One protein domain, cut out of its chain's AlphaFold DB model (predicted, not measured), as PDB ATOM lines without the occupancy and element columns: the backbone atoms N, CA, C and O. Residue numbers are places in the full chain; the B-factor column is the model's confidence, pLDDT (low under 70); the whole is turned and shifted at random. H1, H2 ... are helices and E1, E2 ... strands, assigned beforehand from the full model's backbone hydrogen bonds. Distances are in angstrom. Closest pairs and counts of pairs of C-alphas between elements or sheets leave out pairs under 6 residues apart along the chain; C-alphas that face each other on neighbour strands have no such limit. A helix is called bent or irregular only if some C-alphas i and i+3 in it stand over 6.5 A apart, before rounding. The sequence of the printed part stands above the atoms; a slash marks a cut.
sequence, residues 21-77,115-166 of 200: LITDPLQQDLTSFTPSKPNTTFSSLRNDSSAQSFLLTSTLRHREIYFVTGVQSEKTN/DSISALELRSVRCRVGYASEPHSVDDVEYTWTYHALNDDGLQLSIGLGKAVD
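Overview. This is residues 21 to 77 and 115 to 166 of the 200 residues of an uncharacterized protein of Stagonospora sp. SRC1lsM3a (UniProt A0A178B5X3). A four-stranded antiparallel sheet, strongly twisted and curled like part of a barrel, makes a long wall with H1 and H2 packed on one face. E1 and E2 run on together past a bend towards the cut, the hairpin E3 and E4 reaches towards the other end, and small H3 grazes the sheet on the crossover from E2 to E3. The printed part has 109 residues, with three named helices and four named strands in the order H1 H2 E1 E2 H3 E3 E4; the sheet's order is E1 - E2 - E4 - E3, and the class is mixed, helices and strands. It is only just compact, close to loose, with a radius of gyration of the C-alphas of 15.3 A, and spans 56 by 28 by 26 A, only just a rod.

Along the chain. In the sheet, E1 is residues 65 to 74, 23.9 A long, and E2 is residues 116 to 131, 42.3 A long. E4 is residues 155 to 165, 29.4 A long, ending at C-alpha 165 (364.456, 289.814, 356.678), and E3 is residues 144 to 149. E1 bends by 71 degrees at residue 69, and E2 by 64 degrees at residue 120. H1 is residues 38 to 46, beginning at C-alpha 38 (371.669, 278.045, 355.953); H2 is residues 49 to 60, 16.5 A long; H3 is residues 138 to 142, only just irregular, with C-alphas 139 and 142 6.6 A apart.

Arrangement. E1 and E2 are antiparallel, with N 67 and O 123 within hydrogen-bond range at 2.9 A. E2 and E4 are antiparallel, with N 158 and O 128 at 2.8 A. E3 and E4 form a hairpin, with N 146 and O 159 at 2.8 A. Residues 21 to 22 pair antiparallel with residues 66 to 67 of E1. H1 and H2 on one face of the sheet make two layers, helices over a sheet. H2, at a height of 8.5 A over the sheet, lies over E2 and E4 and runs across the strands, at 83 degrees to E2 on the local plane; the closest C-alphas of H2 and E2 are those of Thr 59 and Cys 127, 5.9 A. H1, at a height of 5.0 A, is only just over none of the strands, with 2 of its 9 C-alphas falling on E1. H1 and H2 are close but not clearly touching, the closest C-alphas being those of Leu 45 and Ala 51, 6.3 A, and about perpendicular at 87 degrees. H3 only grazes the sheet with residues 140 to 142. E2, H3 and E3 form a split strand-helix-strand unit, two strands running the same way with E4 between them, its crossover right-handed. Every O i to N i+4 pair is within hydrogen-bond range in H1 and H2; in H3 it is 0 of 1, with 1 of 2 O i to N i+3 pairs within range.

Size, cuts and confidence. The two C-alphas farthest apart are those of Asn 77 and Asp 153, 56.6 A. Residues 78 to 114 are not printed; C-alphas 77 and 115 are 9.4 A apart across this cut. Of the links that are printed whole, that from E2 to H3 is short and the others are tight. Residues 21 to 37 hold no named element. The mean pLDDT of the printed part is 75.3, and residues 21 to 38, 70 to 77, 115 to 120 and 166 are under 70.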
ATOM      1  N   LEU A  21     376.074 284.988 364.816       59.84
ATOM      2  CA  LEU A  21     374.899 285.559 365.408       59.84
ATOM      3  C   LEU A  21     375.226 286.997 365.808       59.84
ATOM      4  O   LEU A  21     376.210 287.237 366.510       59.84
ATOM      5  N   ILE A  22     374.442 287.949 365.318       65.06
ATOM      6  CA  ILE A  22     374.744 289.375 365.440       65.06
ATOM      7  C   ILE A  22     373.571 290.086 366.108       65.06
ATOM      8  O   ILE A  22     372.410 289.792 365.832       65.06
ATOM      9  N   THR A  23     373.883 291.014 367.010       55.69
ATOM     10  CA  THR A  23     372.890 291.834 367.724       55.69
ATOM     11  C   THR A  23     372.749 293.245 367.156       55.69
ATOM     12  O   THR A  23     371.802 293.934 367.512       55.69
ATOM     13  N   ASP A  24     373.690 293.690 366.317       51.22
ATOM     14  CA  ASP A  24     373.639 294.980 365.622       51.22
ATOM     15  C   ASP A  24     374.175 294.827 364.181       51.22
ATOM     16  O   ASP A  24     375.357 294.523 364.008       51.22
ATOM     17  N   PRO A  25     373.324 294.968 363.152       51.97
ATOM     18  CA  PRO A  25     373.706 294.756 361.759       51.97
ATOM     19  C   PRO A  25     374.491 295.925 361.132       51.97
ATOM     20  O   PRO A  25     374.888 295.804 359.977       51.97
ATOM     21  N   LEU A  26     374.714 297.044 361.839       44.47
ATOM     22  CA  LEU A  26     375.253 298.285 361.251       44.47
ATOM     23  C   LEU A  26     376.767 298.506 361.409       44.47
ATOM     24  O   LEU A  26     377.258 299.597 361.123       44.47
ATOM     25  N   GLN A  27     377.535 297.505 361.832       40.78
ATOM     26  CA  GLN A  27     378.996 297.610 361.873       40.78
ATOM     27  C   GLN A  27     379.639 296.306 361.417       40.78
ATOM     28  O   GLN A  27     379.493 295.316 362.134       40.78
ATOM     29  N   GLN A  28     380.374 296.326 360.292       47.56
ATOM     30  CA  GLN A  28     381.694 295.679 360.107       47.56
ATOM     31  C   GLN A  28     382.065 295.437 358.638       47.56
ATOM     32  O   GLN A  28     381.240 294.925 357.892       47.56
ATOM     33  N   ASP A  29     383.342 295.704 358.325       36.16
ATOM     34  CA  ASP A  29     384.083 295.408 357.086       36.16
ATOM     35  C   ASP A  29     384.504 293.928 357.005       36.16
ATOM     36  O   ASP A  29     385.323 293.532 357.828       36.16
ATOM     37  N   LEU A  30     384.003 293.110 356.061       44.44
ATOM     38  CA  LEU A  30     384.461 291.737 355.764       44.44
ATOM     39  C   LEU A  30     383.997 291.188 354.393       44.44
ATOM     40  O   LEU A  30     383.001 291.604 353.802       44.44
ATOM     41  N   THR A  31     384.753 290.197 353.918       37.72
ATOM     42  CA  THR A  31     384.707 289.556 352.596       37.72
ATOM     43  C   THR A  31     383.614 288.482 352.450       37.72
ATOM     44  O   THR A  31     383.251 287.779 353.392       37.72
ATOM     45  N   SER A  32     383.082 288.349 351.229       40.44
ATOM     46  CA  SER A  32     381.895 287.550 350.893       40.44
ATOM     47  C   SER A  32     382.034 286.037 351.132       40.44
ATOM     48  O   SER A  32     382.923 285.397 350.567       40.44
ATOM     49  N   PHE A  33     381.077 285.432 351.842       46.19
ATOM     50  CA  PHE A  33     380.856 283.982 351.845       46.19
ATOM     51  C   PHE A  33     379.352 283.694 351.973       46.19
ATOM     52  O   PHE A  33     378.636 284.364 352.720       46.19
ATOM     53  N   THR A  34     378.848 282.710 351.227       50.75
ATOM     54  CA  THR A  34     377.473 282.206 351.352       50.75
ATOM     55  C   THR A  34     377.529 280.710 351.686       50.75
ATOM     56  O   THR A  34     378.130 279.926 350.950       50.75
ATOM     57  N   PRO A  35     376.938 280.262 352.806       52.16
ATOM     58  CA  PRO A  35     376.805 278.854 353.108       52.16
ATOM     59  C   PRO A  35     375.749 278.261 352.169       52.16
ATOM     60  O   PRO A  35     374.603 278.699 352.135       52.16
ATOM     61  N   SER A  36     376.113 277.199 351.451       54.69
ATOM     62  CA  SER A  36     375.229 276.503 350.502       54.69
ATOM     63  C   SER A  36     373.901 276.009 351.123       54.69
ATOM     64  O   SER A  36     372.944 275.749 350.394       54.69
ATOM     65  N   LYS A  37     373.817 275.883 352.460       67.75
ATOM     66  CA  LYS A  37     372.619 275.461 353.211       67.75
ATOM     67  C   LYS A  37     372.525 276.177 354.578       67.75
ATOM     68  O   LYS A  37     373.136 275.718 355.545       67.75
ATOM     69  N   PRO A  38     371.735 277.257 354.714       67.94
ATOM     70  CA  PRO A  38     371.669 278.045 355.953       67.94
ATOM     71  C   PRO A  38     371.007 277.302 357.123       67.94
ATOM     72  O   PRO A  38     371.375 277.489 358.278       67.94
ATOM     73  N   ASN A  39     370.058 276.404 356.844       73.69
ATOM     74  CA  ASN A  39     369.396 275.637 357.902       73.69
ATOM     75  C   ASN A  39     370.343 274.636 358.573       73.69
ATOM     76  O   ASN A  39     370.240 274.419 359.776       73.69
ATOM     77  N   THR A  40     371.271 274.033 357.825       76.38
ATOM     78  CA  THR A  40     372.217 273.065 358.397       76.38
ATOM     79  C   THR A  40     373.270 273.751 359.253       76.38
ATOM     80  O   THR A  40     373.583 273.250 360.327       76.38
ATOM     81  N   THR A  41     373.772 274.914 358.827       77.50
ATOM     82  CA  THR A  41     374.724 275.696 359.629       77.50
ATOM     83  C   THR A  41     374.065 276.216 360.900       77.50
ATOM     84  O   THR A  41     374.645 276.091 361.975       77.50
ATOM     85  N   PHE A  42     372.819 276.693 360.811       82.44
ATOM     86  CA  PHE A  42     372.060 277.103 361.988       82.44
ATOM     87  C   PHE A  42     371.763 275.926 362.929       82.44
ATOM     88  O   PHE A  42     371.846 276.073 364.140       82.44
ATOM     89  N   SER A  43     371.451 274.730 362.419       81.12
ATOM     90  CA  SER A  43     371.316 273.528 363.261       81.12
ATOM     91  C   SER A  43     372.598 273.187 364.018       81.12
ATOM     92  O   SER A  43     372.525 272.862 365.198       81.12
ATOM     93  N   SER A  44     373.763 273.290 363.378       82.38
ATOM     94  CA  SER A  44     375.041 273.084 364.063       82.38
ATOM     95  C   SER A  44     375.295 274.154 365.126       82.38
ATOM     96  O   SER A  44     375.665 273.807 366.242       82.38
ATOM     97  N   LEU A  45     375.024 275.428 364.812       83.31
ATOM     98  CA  LEU A  45     375.170 276.545 365.753       83.31
ATOM     99  C   LEU A  45     374.280 276.364 366.989       83.31
ATOM    100  O   LEU A  45     374.725 276.570 368.109       83.31
ATOM    101  N   ARG A  46     373.029 275.934 366.807       82.75
ATOM    102  CA  ARG A  46     372.082 275.697 367.908       82.75
ATOM    103  C   ARG A  46     372.550 274.647 368.912       82.75
ATOM    104  O   ARG A  46     372.171 274.711 370.076       82.75
ATOM    105  N   ASN A  47     373.337 273.676 368.463       82.88
ATOM    106  CA  ASN A  47     373.862 272.616 369.320       82.88
ATOM    107  C   ASN A  47     375.168 273.012 370.022       82.88
ATOM    108  O   ASN A  47     375.640 272.266 370.876       82.88
ATOM    109  N   ASP A  48     375.751 274.162 369.682       85.62
ATOM    110  CA  ASP A  48     376.940 274.667 370.350       85.62
ATOM    111  C   ASP A  48     376.572 275.313 371.696       85.62
ATOM    112  O   ASP A  48     375.741 276.219 371.780       85.62
ATOM    113  N   SER A  49     377.227 274.858 372.763       83.44
ATOM    114  CA  SER A  49     377.025 275.361 374.126       83.44
ATOM    115  C   SER A  49     377.398 276.845 374.256       83.44
ATOM    116  O   SER A  49     376.738 277.594 374.985       83.44
ATOM    117  N   SER A  50     378.401 277.304 373.496       83.88
ATOM    118  CA  SER A  50     378.791 278.718 373.461       83.88
ATOM    119  C   SER A  50     377.685 279.585 372.851       83.88
ATOM    120  O   SER A  50     377.245 280.571 373.451       83.88
ATOM    121  N   ALA A  51     377.151 279.170 371.698       83.50
ATOM    122  CA  ALA A  51     376.049 279.859 371.036       83.50
ATOM    123  C   ALA A  51     374.765 279.858 371.879       83.50
ATOM    124  O   ALA A  51     374.103 280.889 371.978       83.50
ATOM    125  N   GLN A  52     374.431 278.747 372.547       86.06
ATOM    126  CA  GLN A  52     373.296 278.691 373.478       86.06
ATOM    127  C   GLN A  52     373.455 279.682 374.634       86.06
ATOM    128  O   GLN A  52     372.514 280.409 374.948       86.06
ATOM    129  N   SER A  53     374.650 279.774 375.223       85.56
ATOM    130  CA  SER A  53     374.944 280.725 376.304       85.56
ATOM    131  C   SER A  53     374.797 282.177 375.840       85.56
ATOM    132  O   SER A  53     374.249 283.026 376.554       85.56
ATOM    133  N   PHE A  54     375.239 282.470 374.616       85.81
ATOM    134  CA  PHE A  54     375.058 283.779 373.998       85.81
ATOM    135  C   PHE A  54     373.580 284.093 373.732       85.81
ATOM    136  O   PHE A  54     373.121 285.192 374.058       85.81
ATOM    137  N   LEU A  55     372.823 283.146 373.171       87.94
ATOM    138  CA  LEU A  55     371.387 283.286 372.914       87.94
ATOM    139  C   LEU A  55     370.621 283.507 374.217       87.94
ATOM    140  O   LEU A  55     369.782 284.403 374.295       87.94
ATOM    141  N   LEU A  56     370.965 282.758 375.263       85.81
ATOM    142  CA  LEU A  56     370.391 282.899 376.592       85.81
ATOM    143  C   LEU A  56     370.638 284.304 377.154       85.81
ATOM    144  O   LEU A  56     369.698 285.014 377.504       85.81
ATOM    145  N   THR A  57     371.899 284.742 377.160       87.06
ATOM    146  CA  THR A  57     372.294 286.071 377.652       87.06
ATOM    147  C   THR A  57     371.618 287.192 376.862       87.06
ATOM    148  O   THR A  57     371.205 288.201 377.431       87.06
ATOM    149  N   SER A  58     371.488 287.022 375.549       83.88
ATOM    150  CA  SER A  58     370.845 288.000 374.668       83.88
ATOM    151  C   SER A  58     369.331 288.062 374.884       83.88
ATOM    152  O   SER A  58     368.768 289.156 374.900       83.88
ATOM    153  N   THR A  59     368.695 286.916 375.152       85.44
ATOM    154  CA  THR A  59     367.266 286.816 375.497       85.44
ATOM    155  C   THR A  59     366.964 287.518 376.813       85.44
ATOM    156  O   THR A  59     366.040 288.320 376.877       85.44
ATOM    157  N   LEU A  60     367.789 287.288 377.841       85.12
ATOM    158  CA  LEU A  60     367.664 287.957 379.142       85.12
ATOM    159  C   LEU A  60     367.833 289.481 379.040       85.12
ATOM    160  O   LEU A  60     367.333 290.225 379.875       85.12
ATOM    161  N   ARG A  61     368.540 289.956 378.009       86.50
ATOM    162  CA  ARG A  61     368.715 291.384 377.710       86.50
ATOM    163  C   ARG A  61     367.658 291.933 376.750       86.50
ATOM    164  O   ARG A  61     367.779 293.094 376.363       86.50
ATOM    165  N   HIS A  62     366.681 291.120 376.340       80.38
ATOM    166  CA  HIS A  62     365.652 291.454 375.350       80.38
ATOM    167  C   HIS A  62     366.223 292.082 374.070       80.38
ATOM    168  O   HIS A  62     365.661 293.025 373.514       80.38
ATOM    169  N   ARG A  63     367.381 291.587 373.616       82.75
ATOM    170  CA  ARG A  63     367.999 292.053 372.372       82.75
ATOM    171  C   ARG A  63     367.491 291.234 371.204       82.75
ATOM    172  O   ARG A  63     367.374 290.015 371.304       82.75
ATOM    173  N   GLU A  64     367.232 291.914 370.096       80.88
ATOM    174  CA  GLU A  64     366.974 291.246 368.830       80.88
ATOM    175  C   GLU A  64     368.258 290.598 368.327       80.88
ATOM    176  O   GLU A  64     369.363 291.128 368.486       80.88
ATOM    177  N   ILE A  65     368.100 289.411 367.759       85.19
ATOM    178  CA  ILE A  65     369.206 288.587 367.314       85.19
ATOM    179  C   ILE A  65     368.958 288.249 365.856       85.19
ATOM    180  O   ILE A  65     367.872 287.806 365.479       85.19
ATOM    181  N   TYR A  66     369.989 288.428 365.046       84.62
ATOM    182  CA  TYR A  66     369.945 288.135 363.628       84.62
ATOM    183  C   TYR A  66     370.983 287.074 363.288       84.62
ATOM    184  O   TYR A  66     372.115 287.086 363.780       84.62
ATOM    185  N   PHE A  67     370.580 286.134 362.440       82.75
ATOM    186  CA  PHE A  67     371.468 285.137 361.869       82.75
ATOM    187  C   PHE A  67     371.856 285.565 360.462       82.75
ATOM    188  O   PHE A  67     370.992 285.743 359.599       82.75
ATOM    189  N   VAL A  68     373.156 285.730 360.240       79.38
ATOM    190  CA  VAL A  68     373.679 286.127 358.935       79.38
ATOM    191  C   VAL A  68     373.847 284.884 358.077       79.38
ATOM    192  O   VAL A  68     374.743 284.065 358.304       79.38
ATOM    193  N   THR A  69     372.975 284.741 357.079       71.88
ATOM    194  CA  THR A  69     373.057 283.639 356.118       71.88
ATOM    195  C   THR A  69     373.882 283.998 354.898       71.88
ATOM    196  O   THR A  69     374.312 283.090 354.209       71.88
ATOM    197  N   GLY A  70     374.161 285.267 354.626       64.56
ATOM    198  CA  GLY A  70     375.055 285.649 353.540       64.56
ATOM    199  C   GLY A  70     375.531 287.083 353.676       64.56
ATOM    200  O   GLY A  70     374.766 287.959 354.072       64.56
ATOM    201  N   VAL A  71     376.791 287.318 353.323       63.09
ATOM    202  CA  VAL A  71     377.383 288.658 353.244       63.09
ATOM    203  C   VAL A  71     377.851 288.916 351.816       63.09
ATOM    204  O   VAL A  71     378.542 288.078 351.231       63.09
ATOM    205  N   GLN A  72     377.455 290.053 351.243       53.44
ATOM    206  CA  GLN A  72     377.986 290.563 349.985       53.44
ATOM    207  C   GLN A  72     378.700 291.887 350.265       53.44
ATOM    208  O   GLN A  72     378.086 292.886 350.628       53.44
ATOM    209  N   SER A  73     380.017 291.885 350.090       54.56
ATOM    210  CA  SER A  73     380.801 293.112 350.018       54.56
ATOM    211  C   SER A  73     380.650 293.675 348.606       54.56
ATOM    212  O   SER A  73     381.139 293.064 347.649       54.56
ATOM    213  N   GLU A  74     379.962 294.801 348.446       50.12
ATOM    214  CA  GLU A  74     380.055 295.560 347.203       50.12
ATOM    215  C   GLU A  74     381.227 296.525 347.359       50.12
ATOM    216  O   GLU A  74     381.149 297.493 348.106       50.12
ATOM    217  N   LYS A  75     382.342 296.246 346.670       47.16
ATOM    218  CA  LYS A  75     383.418 297.227 346.542       47.16
ATOM    219  C   LYS A  75     382.853 298.368 345.710       47.16
ATOM    220  O   LYS A  75     382.821 298.278 344.480       47.16
ATOM    221  N   THR A  76     382.366 299.415 346.367       45.84
ATOM    222  CA  THR A  76     381.961 300.646 345.700       45.84
ATOM    223  C   THR A  76     383.213 301.270 345.107       45.84
ATOM    224  O   THR A  76     383.920 302.043 345.745       45.84
ATOM    225  N   ASN A  77     383.529 300.896 343.869       40.22
ATOM    226  CA  ASN A  77     384.513 301.602 343.076       40.22
ATOM    227  C   ASN A  77     383.909 302.980 342.788       40.22
ATOM    228  O   ASN A  77     383.084 303.129 341.884       40.22
ATOM    229  N   ASP A 115     383.878 300.286 352.487       47.44
ATOM    230  CA  ASP A 115     383.359 298.999 352.060       47.44
ATOM    231  C   ASP A 115     381.932 298.862 352.614       47.44
ATOM    232  O   ASP A 115     381.686 298.408 353.730       47.44
ATOM    233  N   SER A 116     380.945 299.307 351.834       45.78
ATOM    234  CA  SER A 116     379.544 299.176 352.217       45.78
ATOM    235  C   SER A 116     379.124 297.715 352.073       45.78
ATOM    236  O   SER A 116     378.984 297.171 350.974       45.78
ATOM    237  N   ILE A 117     378.952 297.049 353.210       53.75
ATOM    238  CA  ILE A 117     378.572 295.640 353.239       53.75
ATOM    239  C   ILE A 117     377.070 295.510 353.269       53.75
ATOM    240  O   ILE A 117     376.384 295.942 354.193       53.75
ATOM    241  N   SER A 118     376.571 294.843 352.240       54.00
ATOM    242  CA  SER A 118     375.180 294.463 352.129       54.00
ATOM    243  C   SER A 118     375.063 293.004 352.559       54.00
ATOM    244  O   SER A 118     375.503 292.087 351.863       54.00
ATOM    245  N   ALA A 119     374.494 292.755 353.740       54.81
ATOM    246  CA  ALA A 119     374.102 291.402 354.120       54.81
ATOM    247  C   ALA A 119     373.042 290.915 353.120       54.81
ATOM    248  O   ALA A 119     371.954 291.482 353.037       54.81
ATOM    249  N   LEU A 120     373.378 289.891 352.332       60.38
ATOM    250  CA  LEU A 120     372.519 289.404 351.250       60.38
ATOM    251  C   LEU A 120     371.236 288.765 351.802       60.38
ATOM    252  O   LEU A 120     370.203 288.764 351.141       60.38
ATOM    253  N   GLU A 121     371.308 288.208 353.014       72.12
ATOM    254  CA  GLU A 121     370.164 287.611 353.691       72.12
ATOM    255  C   GLU A 121     370.421 287.576 355.211       72.12
ATOM    256  O   GLU A 121     371.361 286.936 355.698       72.12
ATOM    257  N   LEU A 122     369.589 288.298 355.961       79.25
ATOM    258  CA  LEU A 122     369.492 288.219 357.418       79.25
ATOM    259  C   LEU A 122     368.268 287.381 357.760       79.25
ATOM    260  O   LEU A 122     367.243 287.500 357.101       79.25
ATOM    261  N   ARG A 123     368.327 286.563 358.805       84.75
ATOM    262  CA  ARG A 123     367.144 285.878 359.343       84.75
ATOM    263  C   ARG A 123     366.915 286.293 360.777       84.75
ATOM    264  O   ARG A 123     367.867 286.362 361.554       84.75
ATOM    265  N   SER A 124     365.663 286.560 361.129       87.88
ATOM    266  CA  SER A 124     365.314 286.879 362.509       87.88
ATOM    267  C   SER A 124     365.459 285.628 363.374       87.88
ATOM    268  O   SER A 124     365.012 284.539 363.008       87.88
ATOM    269  N   VAL A 125     366.112 285.769 364.522       89.06
ATOM    270  CA  VAL A 125     366.227 284.710 365.522       89.06
ATOM    271  C   VAL A 125     365.478 285.164 366.757       89.06
ATOM    272  O   VAL A 125     365.764 286.218 367.324       89.06
ATOM    273  N   ARG A 126     364.506 284.357 367.179       89.81
ATOM    274  CA  ARG A 126     363.755 284.595 368.407       89.81
ATOM    275  C   ARG A 126     364.135 283.544 369.426       89.81
ATOM    276  O   ARG A 126     364.104 282.352 369.138       89.81
ATOM    277  N   CYS A 127     364.465 283.989 370.626       90.44
ATOM    278  CA  CYS A 127     364.764 283.097 371.729       90.44
ATOM    279  C   CYS A 127     363.849 283.384 372.904       90.44
ATOM    280  O   CYS A 127     363.456 284.527 373.139       90.44
ATOM    281  N   ARG A 128     363.476 282.317 373.605       89.19
ATOM    282  CA  ARG A 128     362.636 282.368 374.798       89.19
ATOM    283  C   ARG A 128     363.150 281.369 375.814       89.19
ATOM    284  O   ARG A 128     363.553 280.267 375.448       89.19
ATOM    285  N   VAL A 129     363.105 281.760 377.078       91.19
ATOM    286  CA  VAL A 129     363.390 280.884 378.212       91.19
ATOM    287  C   VAL A 129     362.090 280.738 378.971       91.19
ATOM    288  O   VAL A 129     361.533 281.742 379.404       91.19
ATOM    289  N   GLY A 130     361.601 279.515 379.088       90.56
ATOM    290  CA  GLY A 130     360.315 279.245 379.715       90.56
ATOM    291  C   GLY A 130     360.153 277.769 380.028       90.56
ATOM    292  O   GLY A 130     361.065 276.966 379.805       90.56
ATOM    293  N   TYR A 131     358.992 277.408 380.555       92.19
ATOM    294  CA  TYR A 131     358.670 276.012 380.837       92.19
ATOM    295  C   TYR A 131     358.261 275.274 379.562       92.19
ATOM    296  O   TYR A 131     357.722 275.863 378.624       92.19
ATOM    297  N   ALA A 132     358.457 273.953 379.543       87.94
ATOM    298  CA  ALA A 132     358.001 273.098 378.441       87.94
ATOM    299  C   ALA A 132     356.482 273.145 378.194       87.94
ATOM    300  O   ALA A 132     356.021 272.853 377.093       87.94
ATOM    301  N   SER A 133     355.709 273.512 379.215       87.00
ATOM    302  CA  SER A 133     354.252 273.626 379.169       87.00
ATOM    303  C   SER A 133     353.741 274.998 378.718       87.00
ATOM    304  O   SER A 133     352.531 275.160 378.562       87.00
ATOM    305  N   GLU A 134     354.615 275.991 378.541       87.75
ATOM    306  CA  GLU A 134     354.199 277.350 378.199       87.75
ATOM    307  C   GLU A 134     353.809 277.450 376.711       87.75
ATOM    308  O   GLU A 134     354.582 277.031 375.843       87.75
ATOM    309  N   PRO A 135     352.615 277.976 376.381       86.19
ATOM    310  CA  PRO A 135     352.160 278.046 375.000       86.19
ATOM    311  C   PRO A 135     352.909 279.118 374.198       86.19
ATOM    312  O   PRO A 135     353.261 280.186 374.696       86.19
ATOM    313  N   HIS A 136     353.084 278.848 372.905       85.31
ATOM    314  CA  HIS A 136     353.606 279.820 371.948       85.31
ATOM    315  C   HIS A 136     352.602 280.943 371.658       85.31
ATOM    316  O   HIS A 136     351.389 280.725 371.658       85.31
ATOM    317  N   SER A 137     353.115 282.144 371.368       87.62
ATOM    318  CA  SER A 137     352.295 283.249 370.844       87.62
ATOM    319  C   SER A 137     351.905 282.976 369.391       87.62
ATOM    320  O   SER A 137     352.583 282.238 368.681       87.62
ATOM    321  N   VAL A 138     350.869 283.650 368.897       88.12
ATOM    322  CA  VAL A 138     350.530 283.643 367.465       88.12
ATOM    323  C   VAL A 138     351.680 284.171 366.592       88.12
ATOM    324  O   VAL A 138     351.893 283.673 365.490       88.12
ATOM    325  N   ASP A 139     352.490 285.100 367.108       86.00
ATOM    326  CA  ASP A 139     353.678 285.626 366.414       86.00
ATOM    327  C   ASP A 139     354.765 284.565 366.192       86.00
ATOM    328  O   ASP A 139     355.664 284.742 365.374       86.00
ATOM    329  N   ASP A 140     354.707 283.455 366.929       86.56
ATOM    330  CA  ASP A 140     355.709 282.396 366.865       86.56
ATOM    331  C   ASP A 140     355.485 281.452 365.670       86.56
ATOM    332  O   ASP A 140     356.376 280.666 365.344       86.56
ATOM    333  N   VAL A 141     354.337 281.538 364.989       87.19
ATOM    334  CA  VAL A 141     353.974 280.671 363.850       87.19
ATOM    335  C   VAL A 141     354.927 280.839 362.662       87.19
ATOM    336  O   VAL A 141     355.124 279.908 361.882       87.19
ATOM    337  N   GLU A 142     355.556 282.006 362.519       86.88
ATOM    338  CA  GLU A 142     356.500 282.269 361.427       86.88
ATOM    339  C   GLU A 142     357.909 281.714 361.673       86.88
ATOM    340  O   GLU A 142     358.778 281.823 360.800       86.88
ATOM    341  N   TYR A 143     358.141 281.119 362.843       89.12
ATOM    342  CA  TYR A 143     359.443 280.634 363.268       89.12
ATOM    343  C   TYR A 143     359.487 279.107 363.285       89.12
ATOM    344  O   TYR A 143     358.561 278.421 363.712       89.12
ATOM    345  N   THR A 144     360.621 278.556 362.858       90.31
ATOM    346  CA  THR A 144     360.935 277.139 363.055       90.31
ATOM    347  C   THR A 144     361.614 276.967 364.407       90.31
ATOM    348  O   THR A 144     362.770 277.367 364.570       90.31
ATOM    349  N   TRP A 145     360.899 276.377 365.366       90.81
ATOM    350  CA  TRP A 145     361.351 276.229 366.748       90.81
ATOM    351  C   TRP A 145     362.181 274.973 366.990       90.81
ATOM    352  O   TRP A 145     361.954 273.909 366.413       90.81
ATOM    353  N   THR A 146     363.135 275.117 367.898       90.69
ATOM    354  CA  THR A 146     363.947 274.050 368.479       90.69
ATOM    355  C   THR A 146     364.025 274.261 369.980       90.69
ATOM    356  O   THR A 146     364.151 275.399 370.423       90.69
ATOM    357  N   TYR A 147     363.938 273.179 370.746       91.88
ATOM    358  CA  TYR A 147     363.836 273.224 372.201       91.88
ATOM    359  C   TYR A 147     365.042 272.535 372.822       91.88
ATOM    360  O   TYR A 147     365.396 271.422 372.429       91.88
ATOM    361  N   HIS A 148     365.658 273.201 373.791       89.12
ATOM    362  CA  HIS A 148     366.826 272.707 374.505       89.12
ATOM    363  C   HIS A 148     366.556 272.780 376.005       89.12
ATOM    364  O   HIS A 148     366.302 273.860 376.530       89.12
ATOM    365  N   ALA A 149     366.603 271.641 376.696       90.56
ATOM    366  CA  ALA A 149     366.493 271.615 378.150       90.56
ATOM    367  C   ALA A 149     367.719 272.303 378.768       90.56
ATOM    368  O   ALA A 149     368.848 272.000 378.383       90.56
ATOM    369  N   LEU A 150     367.494 273.240 379.691       84.12
ATOM    370  CA  LEU A 150     368.580 273.947 380.377       84.12
ATOM    371  C   LEU A 150     369.005 273.227 381.649       84.12
ATOM    372  O   LEU A 150     370.195 273.073 381.884       84.12
ATOM    373  N   ASN A 151     368.023 272.800 382.442       83.12
ATOM    374  CA  ASN A 151     368.194 272.175 383.749       83.12
ATOM    375  C   ASN A 151     367.059 271.164 383.987       83.12
ATOM    376  O   ASN A 151     366.056 271.163 383.270       83.12
ATOM    377  N   ASP A 152     367.174 270.375 385.055       77.38
ATOM    378  CA  ASP A 152     366.140 269.430 385.503       77.38
ATOM    379  C   ASP A 152     364.865 270.099 386.064       77.38
ATOM    380  O   ASP A 152     363.858 269.428 386.273       77.38
ATOM    381  N   ASP A 153     364.856 271.427 386.232       83.62
ATOM    382  CA  ASP A 153     363.702 272.201 386.729       83.62
ATOM    383  C   ASP A 153     362.564 272.361 385.696       83.62
ATOM    384  O   ASP A 153     361.618 273.122 385.898       83.62
ATOM    385  N   GLY A 154     362.661 271.687 384.545       85.19
ATOM    386  CA  GLY A 154     361.689 271.793 383.452       85.19
ATOM    387  C   GLY A 154     361.806 273.077 382.620       85.19
ATOM    388  O   GLY A 154     360.932 273.359 381.795       85.19
ATOM    389  N   LEU A 155     362.882 273.845 382.820       89.88
ATOM    390  CA  LEU A 155     363.219 275.022 382.023       89.88
ATOM    391  C   LEU A 155     363.815 274.613 380.675       89.88
ATOM    392  O   LEU A 155     364.738 273.798 380.600       89.88
ATOM    393  N   GLN A 156     363.334 275.252 379.613       92.50
ATOM    394  CA  GLN A 156     363.841 275.073 378.260       92.50
ATOM    395  C   GLN A 156     364.159 276.410 377.585       92.50
ATOM    396  O   GLN A 156     363.457 277.410 377.742       92.50
ATOM    397  N   LEU A 157     365.218 276.405 376.781       90.81
ATOM    398  CA  LEU A 157     365.535 277.443 375.814       90.81
ATOM    399  C   LEU A 157     364.906 277.050 374.482       90.81
ATOM    400  O   LEU A 157     365.297 276.074 373.840       90.81
ATOM    401  N   SER A 158     363.925 277.841 374.075       92.38
ATOM    402  CA  SER A 158     363.271 277.733 372.779       92.38
ATOM    403  C   SER A 158     363.966 278.686 371.812       92.38
ATOM    404  O   SER A 158     364.012 279.892 372.051       92.38
ATOM    405  N   ILE A 159     364.522 278.151 370.728       92.12
ATOM    406  CA  ILE A 159     365.231 278.895 369.683       92.12
ATOM    407  C   ILE A 159     364.427 278.772 368.391       92.12
ATOM    408  O   ILE A 159     364.326 277.682 367.827       92.12
ATOM    409  N   GLY A 160     363.865 279.883 367.931       91.00
ATOM    410  CA  GLY A 160     363.105 280.009 366.695       91.00
ATOM    411  C   GLY A 160     363.917 280.705 365.606       91.00
ATOM    412  O   GLY A 160     364.418 281.809 365.817       91.00
ATOM    413  N   LEU A 161     364.018 280.086 364.427       90.12
ATOM    414  CA  LEU A 161     364.547 280.733 363.220       90.12
ATOM    415  C   LEU A 161     363.394 281.203 362.335       90.12
ATOM    416  O   LEU A 161     362.580 280.386 361.903       90.12
ATOM    417  N   GLY A 162     363.336 282.503 362.077       87.81
ATOM    418  CA  GLY A 162     362.313 283.135 361.259       87.81
ATOM    419  C   GLY A 162     362.666 283.178 359.775       87.81
ATOM    420  O   GLY A 162     363.663 282.616 359.306       87.81
ATOM    421  N   LYS A 163     361.809 283.873 359.025       85.19
ATOM    422  CA  LYS A 163     361.986 284.139 357.595       85.19
ATOM    423  C   LYS A 163     363.166 285.091 357.347       85.19
ATOM    424  O   LYS A 163     363.647 285.771 358.254       85.19
ATOM    425  N   ALA A 164     363.620 285.128 356.096       81.31
ATOM    426  CA  ALA A 164     364.575 286.128 355.637       81.31
ATOM    427  C   ALA A 164     363.992 287.539 355.814       81.31
ATOM    428  O   ALA A 164     362.874 287.817 355.382       81.31
ATOM    429  N   VAL A 165     364.748 288.401 356.480       75.88
ATOM    430  CA  VAL A 165     364.456 289.814 356.678       75.88
ATOM    431  C   VAL A 165     364.926 290.551 355.431       75.88
ATOM    432  O   VAL A 165     366.106 290.509 355.084       75.88
ATOM    433  N   ASP A 166     363.994 291.215 354.752       67.31
ATOM    434  CA  ASP A 166     364.316 292.092 353.631       67.31
ATOM    435  C   ASP A 166     365.100 293.307 354.152       67.31
ATOM    436  O   ASP A 166     364.680 293.955 355.119       67.31
TER     437      ASP A 166